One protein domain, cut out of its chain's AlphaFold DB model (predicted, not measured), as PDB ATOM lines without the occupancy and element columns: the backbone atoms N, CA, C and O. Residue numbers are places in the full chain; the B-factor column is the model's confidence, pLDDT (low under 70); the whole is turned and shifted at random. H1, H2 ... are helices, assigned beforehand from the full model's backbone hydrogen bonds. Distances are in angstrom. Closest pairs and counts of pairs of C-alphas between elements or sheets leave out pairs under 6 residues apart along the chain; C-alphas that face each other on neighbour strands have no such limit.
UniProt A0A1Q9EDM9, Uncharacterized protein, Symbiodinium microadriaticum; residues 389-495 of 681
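What this domain is: This is residues 389 to 495 of the 681 residues of an uncharacterized protein of Symbiodinium microadriaticum (UniProt A0A1Q9EDM9). A long helix, H4, and a helical hairpin of H1 and H2 lie on opposite sides of a short helix, H3, and the far end of H4, with residues 484 to 494, sticks out from the body. Between H3 and H4 a long stretch with no named element, residues 442 to 468, sweeps widely round H3. The printed part has 107 residues with four named helices, in the order H1, H2, H3, H4, and no named strand; its class is all helix. The whole is compact, with a radius of gyration of the C-alphas of 15.0 A, yet elongated in outline, spanning 52 by 29 by 23 A.

Where its parts are: Find C-alpha 469 at (-53.535, -21.645, 21.521); from there H4, residues 469 to 494, runs 36.6 A to C-alpha 494 at (-46.896, -18.998, 57.464), with z rising from end to end. Go back to C-alpha 391 at (-32.827, -15.349, 34.609), where H1, residues 391 to 408, begins its 25.7 A. H2, residues 412 to 431, measures 29.1 A. H3, residues 437 to 441, is 6.7 A long.

How they stand to each other: Start at H4, which touches H3 with its residues 475 to 479 alone; the closest C-alphas, those of Glu 441 and Val 475, are 6.2 A apart. On to H2, you will find that it touches H3 with residues 424 to 429 alone, and the closest C-alphas are those of Tyr 425 and Ala 439, 4.8 A apart. H1 and H2 form a helical hairpin: they touch, at a shallow tilt of 13 degrees, and run opposite ways. Look for their closest C-alphas at Ile 403 and Ala 415, 4.8 A apart. H1 and H3 are close but not clearly touching, with the closest C-alphas, those of Gln 395 and Ala 440, 7.6 A apart. H1 and H4 are apart, and so are H2 and H4. In H1, H2 and H4 every O i to N i+4 pair is within hydrogen-bond range; in H3 it is 0 of 1, with 1 of 2 O i to N i+3 pairs within range.

The domain as a whole: The two C-alphas farthest apart are those of Gly 410 and Arg 495, at 51.8 A. Residues 484 to 495, of which 484 to 494 belong to H4, stand free; the body without them spans 40 by 30 by 23 A. The links from H1 to H2 and from H2 to H3 are tight, while the 27 residues from H3 to H4 are a long link. The printed part has no cut. In the B-factor column you will find a mean pLDDT of 86.2 for the printed part, with low confidence, under 70, at residues 450 to 461 and at residue 495 of this model.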
ATOM      1  N   GLY A 389     -27.264 -13.123  37.680       75.75
ATOM      2  CA  GLY A 389     -28.636 -13.507  38.074       75.75
ATOM      3  C   GLY A 389     -29.766 -13.074  37.114       75.75
ATOM      4  O   GLY A 389     -30.937 -13.097  37.483       75.75
ATOM      5  N   HIS A 390     -29.431 -12.669  35.889       85.19
ATOM      6  CA  HIS A 390     -30.323 -12.446  34.773       85.19
ATOM      7  C   HIS A 390     -30.924 -13.769  34.266       85.19
ATOM      8  O   HIS A 390     -30.430 -14.425  33.343       85.19
ATOM      9  N   ARG A 391     -32.043 -14.140  34.888       83.62
ATOM     10  CA  ARG A 391     -32.827 -15.349  34.609       83.62
ATOM     11  C   ARG A 391     -33.129 -15.597  33.121       83.62
ATOM     12  O   ARG A 391     -32.917 -16.730  32.693       83.62
ATOM     13  N   PRO A 392     -33.548 -14.604  32.309       88.38
ATOM     14  CA  PRO A 392     -33.781 -14.847  30.886       88.38
ATOM     15  C   PRO A 392     -32.539 -15.373  30.160       88.38
ATOM     16  O   PRO A 392     -32.650 -16.286  29.350       88.38
ATOM     17  N   THR A 393     -31.348 -14.855  30.484       89.75
ATOM     18  CA  THR A 393     -30.092 -15.302  29.857       89.75
ATOM     19  C   THR A 393     -29.712 -16.710  30.294       89.75
ATOM     20  O   THR A 393     -29.238 -17.490  29.473       89.75
ATOM     21  N   GLN A 394     -29.943 -17.055  31.564       89.31
ATOM     22  CA  GLN A 394     -29.709 -18.413  32.061       89.31
ATOM     23  C   GLN A 394     -30.586 -19.429  31.326       89.31
ATOM     24  O   GLN A 394     -30.079 -20.451  30.870       89.31
ATOM     25  N   GLN A 395     -31.869 -19.115  31.136       91.94
ATOM     26  CA  GLN A 395     -32.780 -19.974  30.383       91.94
ATOM     27  C   GLN A 395     -32.370 -20.088  28.908       91.94
ATOM     28  O   GLN A 395     -32.376 -21.182  28.359       91.94
ATOM     29  N   TRP A 396     -31.942 -18.994  28.273       94.56
ATOM     30  CA  TRP A 396     -31.426 -19.043  26.901       94.56
ATOM     31  C   TRP A 396     -30.214 -19.962  26.763       94.56
ATOM     32  O   TRP A 396     -30.155 -20.773  25.843       94.56
ATOM     33  N   LEU A 397     -29.262 -19.885  27.694       93.69
ATOM     34  CA  LEU A 397     -28.108 -20.783  27.700       93.69
ATOM     35  C   LEU A 397     -28.511 -22.237  27.972       93.69
ATOM     36  O   LEU A 397     -27.903 -23.150  27.416       93.69
ATOM     37  N   TRP A 398     -29.559 -22.461  28.764       93.94
ATOM     38  CA  TRP A 398     -30.136 -23.788  28.982       93.94
ATOM     39  C   TRP A 398     -30.746 -24.391  27.707       93.94
ATOM     40  O   TRP A 398     -30.459 -25.536  27.363       93.94
ATOM     41  N   ILE A 399     -31.507 -23.595  26.954       95.31
ATOM     42  CA  ILE A 399     -32.077 -24.005  25.661       95.31
ATOM     43  C   ILE A 399     -30.952 -24.313  24.666       95.31
ATOM     44  O   ILE A 399     -30.930 -25.376  24.049       95.31
ATOM     45  N   LEU A 400     -29.974 -23.407  24.537       95.94
ATOM     46  CA  LEU A 400     -28.847 -23.566  23.611       95.94
ATOM     47  C   LEU A 400     -27.987 -24.791  23.939       95.94
ATOM     48  O   LEU A 400     -27.541 -25.488  23.031       95.94
ATOM     49  N   SER A 401     -27.784 -25.084  25.224       95.00
ATOM     50  CA  SER A 401     -27.072 -26.294  25.642       95.00
ATOM     51  C   SER A 401     -27.862 -27.567  25.336       95.00
ATOM     52  O   SER A 401     -27.278 -28.513  24.816       95.00
ATOM     53  N   GLY A 402     -29.183 -27.582  25.544       95.00
ATOM     54  CA  GLY A 402     -30.035 -28.709  25.145       95.00
ATOM     55  C   GLY A 402     -30.061 -28.957  23.629       95.00
ATOM     56  O   GLY A 402     -30.118 -30.107  23.185       95.00
ATOM     57  N   ILE A 403     -29.984 -27.891  22.823       96.44
ATOM     58  CA  ILE A 403     -29.821 -27.988  21.363       96.44
ATOM     59  C   ILE A 403     -28.461 -28.610  21.030       96.44
ATOM     60  O   ILE A 403     -28.407 -29.565  20.257       96.44
ATOM     61  N   GLY A 404     -27.380 -28.116  21.643       94.56
ATOM     62  CA  GLY A 404     -26.032 -28.659  21.460       94.56
ATOM     63  C   GLY A 404     -25.946 -30.150  21.796       94.56
ATOM     64  O   GLY A 404     -25.418 -30.922  21.006       94.56
ATOM     65  N   GLU A 405     -26.539 -30.578  22.912       94.38
ATOM     66  CA  GLU A 405     -26.583 -31.991  23.317       94.38
ATOM     67  C   GLU A 405     -27.351 -32.876  22.332       94.38
ATOM     68  O   GLU A 405     -26.937 -34.002  22.053       94.38
ATOM     69  N   ALA A 406     -28.476 -32.392  21.797       95.19
ATOM     70  CA  ALA A 406     -29.216 -33.126  20.776       95.19
ATOM     71  C   ALA A 406     -28.389 -33.282  19.495       95.19
ATOM     72  O   ALA A 406     -28.327 -34.383  18.949       95.19
ATOM     73  N   LEU A 407     -27.711 -32.215  19.059       94.88
ATOM     74  CA  LEU A 407     -26.857 -32.238  17.871       94.88
ATOM     75  C   LEU A 407     -25.671 -33.194  18.035       94.88
ATOM     76  O   LEU A 407     -25.451 -34.028  17.158       94.88
ATOM     77  N   THR A 408     -24.958 -33.152  19.165       92.31
ATOM     78  CA  THR A 408     -23.824 -34.062  19.413       92.31
ATOM     79  C   THR A 408     -24.253 -35.514  19.589       92.31
ATOM     80  O   THR A 408     -23.488 -36.422  19.276       92.31
ATOM     81  N   SER A 409     -25.492 -35.752  20.027       93.19
ATOM     82  CA  SER A 409     -26.084 -37.093  20.106       93.19
ATOM     83  C   SER A 409     -26.653 -37.597  18.769       93.19
ATOM     84  O   SER A 409     -27.251 -38.670  18.742       93.19
ATOM     85  N   GLY A 410     -26.566 -36.825  17.678       94.44
ATOM     86  CA  GLY A 410     -27.174 -37.175  16.386       94.44
ATOM     87  C   GLY A 410     -28.708 -37.084  16.353       94.44
ATOM     88  O   GLY A 410     -29.336 -37.506  15.385       94.44
ATOM     89  N   ARG A 411     -29.340 -36.504  17.381       96.31
ATOM     90  CA  ARG A 411     -30.798 -36.318  17.483       96.31
ATOM     91  C   ARG A 411     -31.216 -35.010  16.810       96.31
ATOM     92  O   ARG A 411     -31.656 -34.063  17.459       96.31
ATOM     93  N   ILE A 412     -31.057 -34.955  15.488       97.00
ATOM     94  CA  ILE A 412     -31.252 -33.731  14.689       97.00
ATOM     95  C   ILE A 412     -32.691 -33.201  14.796       97.00
ATOM     96  O   ILE A 412     -32.885 -31.993  14.937       97.00
ATOM     97  N   GLU A 413     -33.700 -34.077  14.788       97.44
ATOM     98  CA  GLU A 413     -35.105 -33.649  14.888       97.44
ATOM     99  C   GLU A 413     -35.438 -33.038  16.256       97.44
ATOM    100  O   GLU A 413     -36.139 -32.031  16.342       97.44
ATOM    101  N   GLU A 414     -34.859 -33.573  17.330       96.12
ATOM    102  CA  GLU A 414     -34.995 -33.005  18.675       96.12
ATOM    103  C   GLU A 414     -34.313 -31.634  18.768       96.12
ATOM    104  O   GLU A 414     -34.869 -30.701  19.346       96.12
ATOM    105  N   ALA A 415     -33.141 -31.474  18.142       97.19
ATOM    106  CA  ALA A 415     -32.469 -30.181  18.059       97.19
ATOM    107  C   ALA A 415     -33.321 -29.144  17.309       97.19
ATOM    108  O   ALA A 415     -33.463 -28.016  17.779       97.19
ATOM    109  N   ARG A 416     -33.937 -29.527  16.181       96.50
ATOM    110  CA  ARG A 416     -34.853 -28.658  15.420       96.50
ATOM    111  C   ARG A 416     -36.072 -28.255  16.248       96.50
ATOM    112  O   ARG A 416     -36.403 -27.071  16.293       96.50
ATOM    113  N   ALA A 417     -36.693 -29.208  16.942       96.94
ATOM    114  CA  ALA A 417     -37.823 -28.937  17.827       96.94
ATOM    115  C   ALA A 417     -37.439 -27.958  18.951       96.94
ATOM    116  O   ALA A 417     -38.143 -26.978  19.184       96.94
ATOM    117  N   ARG A 418     -36.279 -28.150  19.591       97.00
ATOM    118  CA  ARG A 418     -35.771 -27.239  20.629       97.00
ATOM    119  C   ARG A 418     -35.466 -25.837  20.113       97.00
ATOM    120  O   ARG A 418     -35.735 -24.870  20.819       97.00
ATOM    121  N   VAL A 419     -34.931 -25.700  18.898       97.69
ATOM    122  CA  VAL A 419     -34.726 -24.383  18.268       97.69
ATOM    123  C   VAL A 419     -36.067 -23.666  18.089       97.69
ATOM    124  O   VAL A 419     -36.176 -22.490  18.442       97.69
ATOM    125  N   ALA A 420     -37.096 -24.371  17.612       96.69
ATOM    126  CA  ALA A 420     -38.435 -23.809  17.449       96.69
ATOM    127  C   ALA A 420     -39.062 -23.398  18.795       96.69
ATOM    128  O   ALA A 420     -39.566 -22.284  18.925       96.69
ATOM    129  N   LEU A 421     -38.963 -24.246  19.825       96.06
ATOM    130  CA  LEU A 421     -39.420 -23.911  21.182       96.06
ATOM    131  C   LEU A 421     -38.634 -22.739  21.785       96.06
ATOM    132  O   LEU A 421     -39.210 -21.890  22.461       96.06
ATOM    133  N   GLY A 422     -37.339 -22.628  21.484       96.25
ATOM    134  CA  GLY A 422     -36.523 -21.474  21.852       96.25
ATOM    135  C   GLY A 422     -37.037 -20.170  21.238       96.25
ATOM    136  O   GLY A 422     -37.079 -19.147  21.917       96.25
ATOM    137  N   MET A 423     -37.494 -20.191  19.982       96.50
ATOM    138  CA  MET A 423     -38.127 -19.020  19.365       96.50
ATOM    139  C   MET A 423     -39.436 -18.635  20.063       96.50
ATOM    140  O   MET A 423     -39.626 -17.459  20.370       96.50
ATOM    141  N   VAL A 424     -40.293 -19.618  20.367       96.19
ATOM    142  CA  VAL A 424     -41.544 -19.407  21.122       96.19
ATOM    143  C   VAL A 424     -41.256 -18.798  22.495       96.19
ATOM    144  O   VAL A 424     -41.910 -17.838  22.903       96.19
ATOM    145  N   TYR A 425     -40.230 -19.302  23.185       95.62
ATOM    146  CA  TYR A 425     -39.758 -18.739  24.446       95.62
ATOM    147  C   TYR A 425     -39.356 -17.268  24.295       95.62
ATOM    148  O   TYR A 425     -39.786 -16.428  25.082       95.62
ATOM    149  N   GLY A 426     -38.561 -16.939  23.274       94.75
ATOM    150  CA  GLY A 426     -38.130 -15.566  23.020       94.75
ATOM    151  C   GLY A 426     -39.284 -14.600  22.775       94.75
ATOM    152  O   GLY A 426     -39.302 -13.517  23.358       94.75
ATOM    153  N   GLU A 427     -40.262 -15.009  21.968       95.31
ATOM    154  CA  GLU A 427     -41.459 -14.212  21.701       95.31
ATOM    155  C   GLU A 427     -42.277 -13.989  22.980       95.31
ATOM    156  O   GLU A 427     -42.603 -12.843  23.296       95.31
ATOM    157  N   GLN A 428     -42.518 -15.040  23.774       94.12
ATOM    158  CA  GLN A 428     -43.252 -14.907  25.035       94.12
ATOM    159  C   GLN A 428     -42.539 -13.975  26.020       94.12
ATOM    160  O   GLN A 428     -43.175 -13.122  26.632       94.12
ATOM    161  N   VAL A 429     -41.211 -14.083  26.158       93.69
ATOM    162  CA  VAL A 429     -40.437 -13.186  27.035       93.69
ATOM    163  C   VAL A 429     -40.561 -11.730  26.586       93.69
ATOM    164  O   VAL A 429     -40.638 -10.839  27.432       93.69
ATOM    165  N   CYS A 430     -40.592 -11.461  25.279       92.12
ATOM    166  CA  CYS A 430     -40.816 -10.113  24.760       92.12
ATOM    167  C   CYS A 430     -42.228  -9.599  25.074       92.12
ATOM    168  O   CYS A 430     -42.368  -8.449  25.490       92.12
ATOM    169  N   LEU A 431     -43.251 -10.442  24.911       91.38
ATOM    170  CA  LEU A 431     -44.645 -10.107  25.213       91.38
ATOM    171  C   LEU A 431     -44.869  -9.828  26.701       91.38
ATOM    172  O   LEU A 431     -45.563  -8.876  27.055       91.38
ATOM    173  N   ASP A 432     -44.206 -10.592  27.563       91.31
ATOM    174  CA  ASP A 432     -44.303 -10.464  29.014       91.31
ATOM    175  C   ASP A 432     -43.354  -9.397  29.596       91.31
ATOM    176  O   ASP A 432     -43.122  -9.355  30.807       91.31
ATOM    177  N   GLY A 433     -42.741  -8.546  28.763       89.75
ATOM    178  CA  GLY A 433     -41.860  -7.469  29.229       89.75
ATOM    179  C   GLY A 433     -40.597  -7.961  29.949       89.75
ATOM    180  O   GLY A 433     -40.083  -7.289  30.843       89.75
ATOM    181  N   GLY A 434     -40.095  -9.142  29.585       87.19
ATOM    182  CA  GLY A 434     -38.927  -9.779  30.194       87.19
ATOM    183  C   GLY A 434     -39.260 -10.794  31.288       87.19
ATOM    184  O   GLY A 434     -38.347 -11.431  31.827       87.19
ATOM    185  N   HIS A 435     -40.536 -10.983  31.637       87.50
ATOM    186  CA  HIS A 435     -40.920 -12.046  32.559       87.50
ATOM    187  C   HIS A 435     -40.840 -13.415  31.873       87.50
ATOM    188  O   HIS A 435     -41.201 -13.597  30.718       87.50
ATOM    189  N   THR A 436     -40.305 -14.394  32.599       91.75
ATOM    190  CA  THR A 436     -39.991 -15.729  32.071       91.75
ATOM    191  C   THR A 436     -40.845 -16.888  32.592       91.75
ATOM    192  O   THR A 436     -40.659 -17.978  32.063       91.75
ATOM    193  N   PRO A 437     -41.742 -16.767  33.603       90.19
ATOM    194  CA  PRO A 437     -42.387 -17.954  34.155       90.19
ATOM    195  C   PRO A 437     -43.320 -18.612  33.142       90.19
ATOM    196  O   PRO A 437     -43.386 -19.829  33.129       90.19
ATOM    197  N   MET A 438     -43.991 -17.827  32.296       91.06
ATOM    198  CA  MET A 438     -44.851 -18.339  31.232       91.06
ATOM    199  C   MET A 438     -44.034 -18.983  30.118       91.06
ATOM    200  O   MET A 438     -44.228 -20.146  29.774       91.06
ATOM    201  N   ALA A 439     -43.055 -18.232  29.615       93.75
ATOM    202  CA  ALA A 439     -42.151 -18.685  28.575       93.75
ATOM    203  C   ALA A 439     -41.429 -19.988  28.963       93.75
ATOM    204  O   ALA A 439     -41.310 -20.892  28.144       93.75
ATOM    205  N   ALA A 440     -40.973 -20.110  30.213       93.31
ATOM    206  CA  ALA A 440     -40.239 -21.282  30.684       93.31
ATOM    207  C   ALA A 440     -41.070 -22.571  30.625       93.31
ATOM    208  O   ALA A 440     -40.527 -23.618  30.296       93.31
ATOM    209  N   GLU A 441     -42.374 -22.504  30.894       93.75
ATOM    210  CA  GLU A 441     -43.254 -23.674  30.790       93.75
ATOM    211  C   GLU A 441     -43.502 -24.089  29.335       93.75
ATOM    212  O   GLU A 441     -43.623 -25.277  29.050       93.75
ATOM    213  N   LEU A 442     -43.522 -23.128  28.401       94.31
ATOM    214  CA  LEU A 442     -43.670 -23.401  26.965       94.31
ATOM    215  C   LEU A 442     -42.474 -24.158  26.367       94.31
ATOM    216  O   LEU A 442     -42.575 -24.660  25.252       94.31
ATOM    217  N   LEU A 443     -41.350 -24.253  27.080       94.06
ATOM    218  CA  LEU A 443     -40.200 -25.042  26.639       94.06
ATOM    219  C   LEU A 443     -40.401 -26.546  26.835       94.06
ATOM    220  O   LEU A 443     -39.706 -27.319  26.185       94.06
ATOM    221  N   PHE A 444     -41.311 -26.959  27.726       93.44
ATOM    222  CA  PHE A 444     -41.478 -28.359  28.140       93.44
ATOM    223  C   PHE A 444     -40.178 -29.020  28.636       93.44
ATOM    224  O   PHE A 444     -40.018 -30.237  28.566       93.44
ATOM    225  N   GLU A 445     -39.240 -28.216  29.137       91.38
ATOM    226  CA  GLU A 445     -37.982 -28.677  29.716       91.38
ATOM    227  C   GLU A 445     -37.906 -28.288  31.186       91.38
ATOM    228  O   GLU A 445     -38.428 -27.248  31.599       91.38
ATOM    229  N   ASP A 446     -37.192 -29.093  31.967       87.44
ATOM    230  CA  ASP A 446     -36.898 -28.743  33.347       87.44
ATOM    231  C   ASP A 446     -36.106 -27.433  33.410       87.44
ATOM    232  O   ASP A 446     -35.181 -27.186  32.626       87.44
ATOM    233  N   ALA A 447     -36.473 -26.581  34.366       84.56
ATOM    234  CA  ALA A 447     -35.753 -25.345  34.620       84.56
ATOM    235  C   ALA A 447     -34.302 -25.645  35.050       84.56
ATOM    236  O   ALA A 447     -34.066 -26.614  35.777       84.56
ATOM    237  N   PRO A 448     -33.325 -24.796  34.677       84.94
ATOM    238  CA  PRO A 448     -31.946 -24.976  35.104       84.94
ATOM    239  C   PRO A 448     -31.856 -24.978  36.645       84.94
ATOM    240  O   PRO A 448     -32.532 -24.173  37.302       84.94
ATOM    241  N   PRO A 449     -30.988 -25.815  37.243       73.12
ATOM    242  CA  PRO A 449     -30.979 -26.133  38.681       73.12
ATOM    243  C   PRO A 449     -30.618 -24.971  39.631       73.12
ATOM    244  O   PRO A 449     -30.503 -25.172  40.838       73.12
ATOM    245  N   VAL A 450     -30.465 -23.743  39.128       64.12
ATOM    246  CA  VAL A 450     -30.072 -22.550  39.904       64.12
ATOM    247  C   VAL A 450     -31.196 -21.500  39.991       64.12
ATOM    248  O   VAL A 450     -31.058 -20.479  40.665       64.12
ATOM    249  N   LEU A 451     -32.350 -21.737  39.358       53.69
ATOM    250  CA  LEU A 451     -33.445 -20.766  39.297       53.69
ATOM    251  C   LEU A 451     -34.530 -21.019  40.351       53.69
ATOM    252  O   LEU A 451     -35.584 -21.594  40.081       53.69
ATOM    253  N   HIS A 452     -34.332 -20.490  41.557       47.69
ATOM    254  CA  HIS A 452     -35.425 -20.272  42.510       47.69
ATOM    255  C   HIS A 452     -35.588 -18.775  42.785       47.69
ATOM    256  O   HIS A 452     -35.131 -18.259  43.803       47.69
ATOM    257  N   SER A 453     -36.249 -18.059  41.872       46.97
ATOM    258  CA  SER A 453     -36.706 -16.685  42.108       46.97
ATOM    259  C   SER A 453     -38.214 -16.552  41.883       46.97
ATOM    260  O   SER A 453     -38.797 -17.217  41.024       46.97
ATOM    261  N   ARG A 454     -38.836 -15.723  42.732       45.59
ATOM    262  CA  ARG A 454     -40.288 -15.521  42.862       45.59
ATOM    263  C   ARG A 454     -40.922 -14.992  41.570       45.59
ATOM    264  O   ARG A 454     -40.278 -14.252  40.831       45.59
ATOM    265  N   LEU A 455     -42.183 -15.362  41.337       48.41
ATOM    266  CA  LEU A 455     -42.974 -14.896  40.198       48.41
ATOM    267  C   LEU A 455     -43.333 -13.395  40.330       48.41
ATOM    268  O   LEU A 455     -43.648 -12.957  41.438       48.41
ATOM    269  N   PRO A 456     -43.292 -12.621  39.229       46.88
ATOM    270  CA  PRO A 456     -43.796 -11.248  39.156       46.88
ATOM    271  C   PRO A 456     -45.324 -11.179  38.960       46.88
ATOM    272  O   PRO A 456     -45.957 -12.167  38.584       46.88
ATOM    273  N   ASP A 457     -45.893 -10.002  39.245       41.22
ATOM    274  CA  ASP A 457     -47.335  -9.711  39.228       41.22
ATOM    275  C   ASP A 457     -47.930  -9.665  37.808       41.22
ATOM    276  O   ASP A 457     -47.297  -9.217  36.853       41.22
ATOM    277  N   GLN A 458     -49.169 -10.146  37.687       47.91
ATOM    278  CA  GLN A 458     -49.840 -10.468  36.425       47.91
ATOM    279  C   GLN A 458     -50.358  -9.219  35.690       47.91
ATOM    280  O   GLN A 458     -51.436  -8.704  35.989       47.91
ATOM    281  N   GLY A 459     -49.613  -8.764  34.680       48.47
ATOM    282  CA  GLY A 459     -50.183  -8.033  33.543       48.47
ATOM    283  C   GLY A 459     -50.973  -8.980  32.630       48.47
ATOM    284  O   GLY A 459     -50.816 -10.197  32.710       48.47
ATOM    285  N   GLY A 460     -51.859  -8.437  31.788       54.72
ATOM    286  CA  GLY A 460     -52.664  -9.234  30.856       54.72
ATOM    287  C   GLY A 460     -51.798 -10.164  30.000       54.72
ATOM    288  O   GLY A 460     -50.785  -9.736  29.457       54.72
ATOM    289  N   ILE A 461     -52.196 -11.432  29.919       63.91
ATOM    290  CA  ILE A 461     -51.411 -12.496  29.286       63.91
ATOM    291  C   ILE A 461     -51.546 -12.346  27.773       63.91
ATOM    292  O   ILE A 461     -52.632 -12.532  27.222       63.91
ATOM    293  N   LEU A 462     -50.453 -11.962  27.121       72.44
ATOM    294  CA  LEU A 462     -50.329 -11.964  25.669       72.44
ATOM    295  C   LEU A 462     -49.671 -13.276  25.232       72.44
ATOM    296  O   LEU A 462     -48.818 -13.811  25.940       72.44
ATOM    297  N   TRP A 463     -50.095 -13.783  24.076       75.25
ATOM    298  CA  TRP A 463     -49.677 -15.075  23.536       75.25
ATOM    299  C   TRP A 463     -48.707 -14.930  22.369       75.25
ATOM    300  O   TRP A 463     -48.901 -14.010  21.566       75.25
ATOM    301  N   PRO A 464     -47.720 -15.836  22.215       81.12
ATOM    302  CA  PRO A 464     -46.855 -15.854  21.048       81.12
ATOM    303  C   PRO A 464     -47.691 -16.252  19.841       81.12
ATOM    304  O   PRO A 464     -48.401 -17.256  19.892       81.12
ATOM    305  N   ALA A 465     -47.573 -15.521  18.738       83.44
ATOM    306  CA  ALA A 465     -48.282 -15.849  17.506       83.44
ATOM    307  C   ALA A 465     -47.816 -17.188  16.906       83.44
ATOM    308  O   ALA A 465     -48.537 -17.803  16.123       83.44
ATOM    309  N   ILE A 466     -46.602 -17.629  17.252       88.75
ATOM    310  CA  ILE A 466     -46.005 -18.876  16.760       88.75
ATOM    311  C   ILE A 466     -46.507 -20.099  17.549       88.75
ATOM    312  O   ILE A 466     -46.456 -21.222  17.045       88.75
ATOM    313  N   ALA A 467     -46.993 -19.913  18.779       88.00
ATOM    314  CA  ALA A 467     -47.477 -21.011  19.609       88.00
ATOM    315  C   ALA A 467     -48.939 -21.351  19.291       88.00
ATOM    316  O   ALA A 467     -49.751 -20.480  19.002       88.00
ATOM    317  N   SER A 468     -49.289 -22.635  19.393       91.38
ATOM    318  CA  SER A 468     -50.690 -23.057  19.339       91.38
ATOM    319  C   SER A 468     -51.438 -22.584  20.587       91.38
ATOM    320  O   SER A 468     -50.945 -22.772  21.703       91.38
ATOM    321  N   ASP A 469     -52.658 -22.068  20.417       88.00
ATOM    322  CA  ASP A 469     -53.535 -21.645  21.521       88.00
ATOM    323  C   ASP A 469     -53.726 -22.758  22.568       88.00
ATOM    324  O   ASP A 469     -53.734 -22.505  23.773       88.00
ATOM    325  N   VAL A 470     -53.780 -24.017  22.115       91.38
ATOM    326  CA  VAL A 470     -53.930 -25.200  22.979       91.38
ATOM    327  C   VAL A 470     -52.756 -25.338  23.948       91.38
ATOM    328  O   VAL A 470     -52.943 -25.692  25.111       91.38
ATOM    329  N   TRP A 471     -51.533 -25.050  23.495       91.94
ATOM    330  CA  TRP A 471     -50.353 -25.103  24.362       91.94
ATOM    331  C   TRP A 471     -50.426 -24.021  25.425       91.94
ATOM    332  O   TRP A 471     -50.106 -24.274  26.585       91.94
ATOM    333  N   GLY A 472     -50.909 -22.842  25.038       88.12
ATOM    334  CA  GLY A 472     -51.151 -21.759  25.966       88.12
ATOM    335  C   GLY A 472     -52.129 -22.154  27.068       88.12
ATOM    336  O   GLY A 472     -51.809 -22.035  28.252       88.12
ATOM    337  N   GLU A 473     -53.295 -22.685  26.707       90.69
ATOM    338  CA  GLU A 473     -54.303 -23.109  27.685       90.69
ATOM    339  C   GLU A 473     -53.761 -24.148  28.676       90.69
ATOM    340  O   GLU A 473     -53.952 -24.000  29.889       90.69
ATOM    341  N   VAL A 474     -53.028 -25.153  28.181       93.00
ATOM    342  CA  VAL A 474     -52.396 -26.188  29.016       93.00
ATOM    343  C   VAL A 474     -51.368 -25.574  29.967       93.00
ATOM    344  O   VAL A 474     -51.399 -25.841  31.171       93.00
ATOM    345  N   VAL A 475     -50.492 -24.707  29.456       92.56
ATOM    346  CA  VAL A 475     -49.456 -24.047  30.260       92.56
ATOM    347  C   VAL A 475     -50.063 -23.121  31.314       92.56
ATOM    348  O   VAL A 475     -49.609 -23.110  32.458       92.56
ATOM    349  N   LEU A 476     -51.124 -22.377  30.993       89.94
ATOM    350  CA  LEU A 476     -51.813 -21.562  31.994       89.94
ATOM    351  C   LEU A 476     -52.508 -22.393  33.054       89.94
ATOM    352  O   LEU A 476     -52.519 -21.975  34.211       89.94
ATOM    353  N   GLY A 477     -53.101 -23.527  32.678       92.31
ATOM    354  CA  GLY A 477     -53.630 -24.487  33.641       92.31
ATOM    355  C   GLY A 477     -52.546 -24.887  34.639       92.31
ATOM    356  O   GLY A 477     -52.698 -24.669  35.840       92.31
ATOM    357  N   HIS A 478     -51.395 -25.326  34.123       91.75
ATOM    358  CA  HIS A 478     -50.249 -25.715  34.940       91.75
ATOM    359  C   HIS A 478     -49.730 -24.576  35.838       91.75
ATOM    360  O   HIS A 478     -49.471 -24.775  37.026       91.75
ATOM    361  N   LEU A 479     -49.623 -23.349  35.320       90.06
ATOM    362  CA  LEU A 479     -49.167 -22.200  36.108       90.06
ATOM    363  C   LEU A 479     -50.145 -21.794  37.200       90.06
ATOM    364  O   LEU A 479     -49.708 -21.443  38.296       90.06
ATOM    365  N   LYS A 480     -51.451 -21.836  36.923       91.31
ATOM    366  CA  LYS A 480     -52.482 -21.584  37.934       91.31
ATOM    367  C   LYS A 480     -52.376 -22.605  39.061       91.31
ATOM    368  O   LYS A 480     -52.375 -22.203  40.224       91.31
ATOM    369  N   ASP A 481     -52.193 -23.880  38.727       92.69
ATOM    370  CA  ASP A 481     -52.012 -24.953  39.707       92.69
ATOM    371  C   ASP A 481     -50.731 -24.763  40.527       92.69
ATOM    372  O   ASP A 481     -50.753 -24.867  41.757       92.69
ATOM    373  N   ARG A 482     -49.621 -24.389  39.876       87.88
ATOM    374  CA  ARG A 482     -48.356 -24.090  40.558       87.88
ATOM    375  C   ARG A 482     -48.488 -22.906  41.512       87.88
ATOM    376  O   ARG A 482     -48.062 -23.001  42.661       87.88
ATOM    377  N   ILE A 483     -49.101 -21.808  41.070       88.00
ATOM    378  CA  ILE A 483     -49.324 -20.614  41.899       88.00
ATOM    379  C   ILE A 483     -50.241 -20.950  43.080       88.00
ATOM    380  O   ILE A 483     -49.934 -20.583  44.215       88.00
ATOM    381  N   ALA A 484     -51.333 -21.683  42.848       91.00
ATOM    382  CA  ALA A 484     -52.239 -22.120  43.906       91.00
ATOM    383  C   ALA A 484     -51.514 -23.003  44.935       91.00
ATOM    384  O   ALA A 484     -51.680 -22.821  46.145       91.00
ATOM    385  N   TRP A 485     -50.653 -23.913  44.473       88.56
ATOM    386  CA  TRP A 485     -49.829 -24.745  45.343       88.56
ATOM    387  C   TRP A 485     -48.814 -23.928  46.148       88.56
ATOM    388  O   TRP A 485     -48.679 -24.138  47.355       88.56
ATOM    389  N   GLU A 486     -48.128 -22.964  45.529       85.69
ATOM    390  CA  GLU A 486     -47.187 -22.073  46.215       85.69
ATOM    391  C   GLU A 486     -47.884 -21.201  47.262       85.69
ATOM    392  O   GLU A 486     -47.380 -21.061  48.378       85.69
ATOM    393  N   GLN A 487     -49.069 -20.671  46.953       88.31
ATOM    394  CA  GLN A 487     -49.897 -19.920  47.899       88.31
ATOM    395  C   GLN A 487     -50.369 -20.807  49.058       88.31
ATOM    396  O   GLN A 487     -50.280 -20.413  50.226       88.31
ATOM    397  N   HIS A 488     -50.814 -22.035  48.776       88.81
ATOM    398  CA  HIS A 488     -51.183 -23.002  49.809       88.81
ATOM    399  C   HIS A 488     -49.978 -23.374  50.686       88.81
ATOM    400  O   HIS A 488     -50.068 -23.405  51.913       88.81
ATOM    401  N   ARG A 489     -48.803 -23.580  50.086       86.56
ATOM    402  CA  ARG A 489     -47.551 -23.834  50.806       86.56
ATOM    403  C   ARG A 489     -47.140 -22.635  51.661       86.56
ATOM    404  O   ARG A 489     -46.757 -22.819  52.815       86.56
ATOM    405  N   ALA A 490     -47.239 -21.418  51.132       87.50
ATOM    406  CA  ALA A 490     -46.915 -20.189  51.848       87.50
ATOM    407  C   ALA A 490     -47.856 -19.960  53.038       87.50
ATOM    408  O   ALA A 490     -47.393 -19.634  54.131       87.50
ATOM    409  N   THR A 491     -49.158 -20.199  52.871       89.62
ATOM    410  CA  THR A 491     -50.144 -20.091  53.957       89.62
ATOM    411  C   THR A 491     -49.983 -21.202  54.998       89.62
ATOM    412  O   THR A 491     -50.019 -20.919  56.198       89.62
ATOM    413  N   ALA A 492     -49.713 -22.442  54.579       89.00
ATOM    414  CA  ALA A 492     -49.453 -23.567  55.478       89.00
ATOM    415  C   ALA A 492     -48.175 -23.369  56.315       89.00
ATOM    416  O   ALA A 492     -48.174 -23.623  57.521       89.00
ATOM    417  N   LEU A 493     -47.094 -22.870  55.704       85.38
ATOM    418  CA  LEU A 493     -45.844 -22.565  56.410       85.38
ATOM    419  C   LEU A 493     -45.955 -21.287  57.258       85.38
ATOM    420  O   LEU A 493     -45.425 -21.242  58.370       85.38
ATOM    421  N   GLY A 494     -46.672 -20.270  56.772       78.19
ATOM    422  CA  GLY A 494     -46.896 -18.998  57.464       78.19
ATOM    423  C   GLY A 494     -47.723 -19.146  58.742       78.19
ATOM    424  O   GLY A 494     -47.409 -18.520  59.757       78.19
ATOM    425  N   ARG A 495     -48.704 -20.059  58.758       63.41
ATOM    426  CA  ARG A 495     -49.491 -20.371  59.964       63.41
ATOM    427  C   ARG A 495     -48.673 -20.990  61.096       63.41
ATOM    428  O   ARG A 495     -49.114 -20.962  62.238       63.41
TER     429      ARG A 495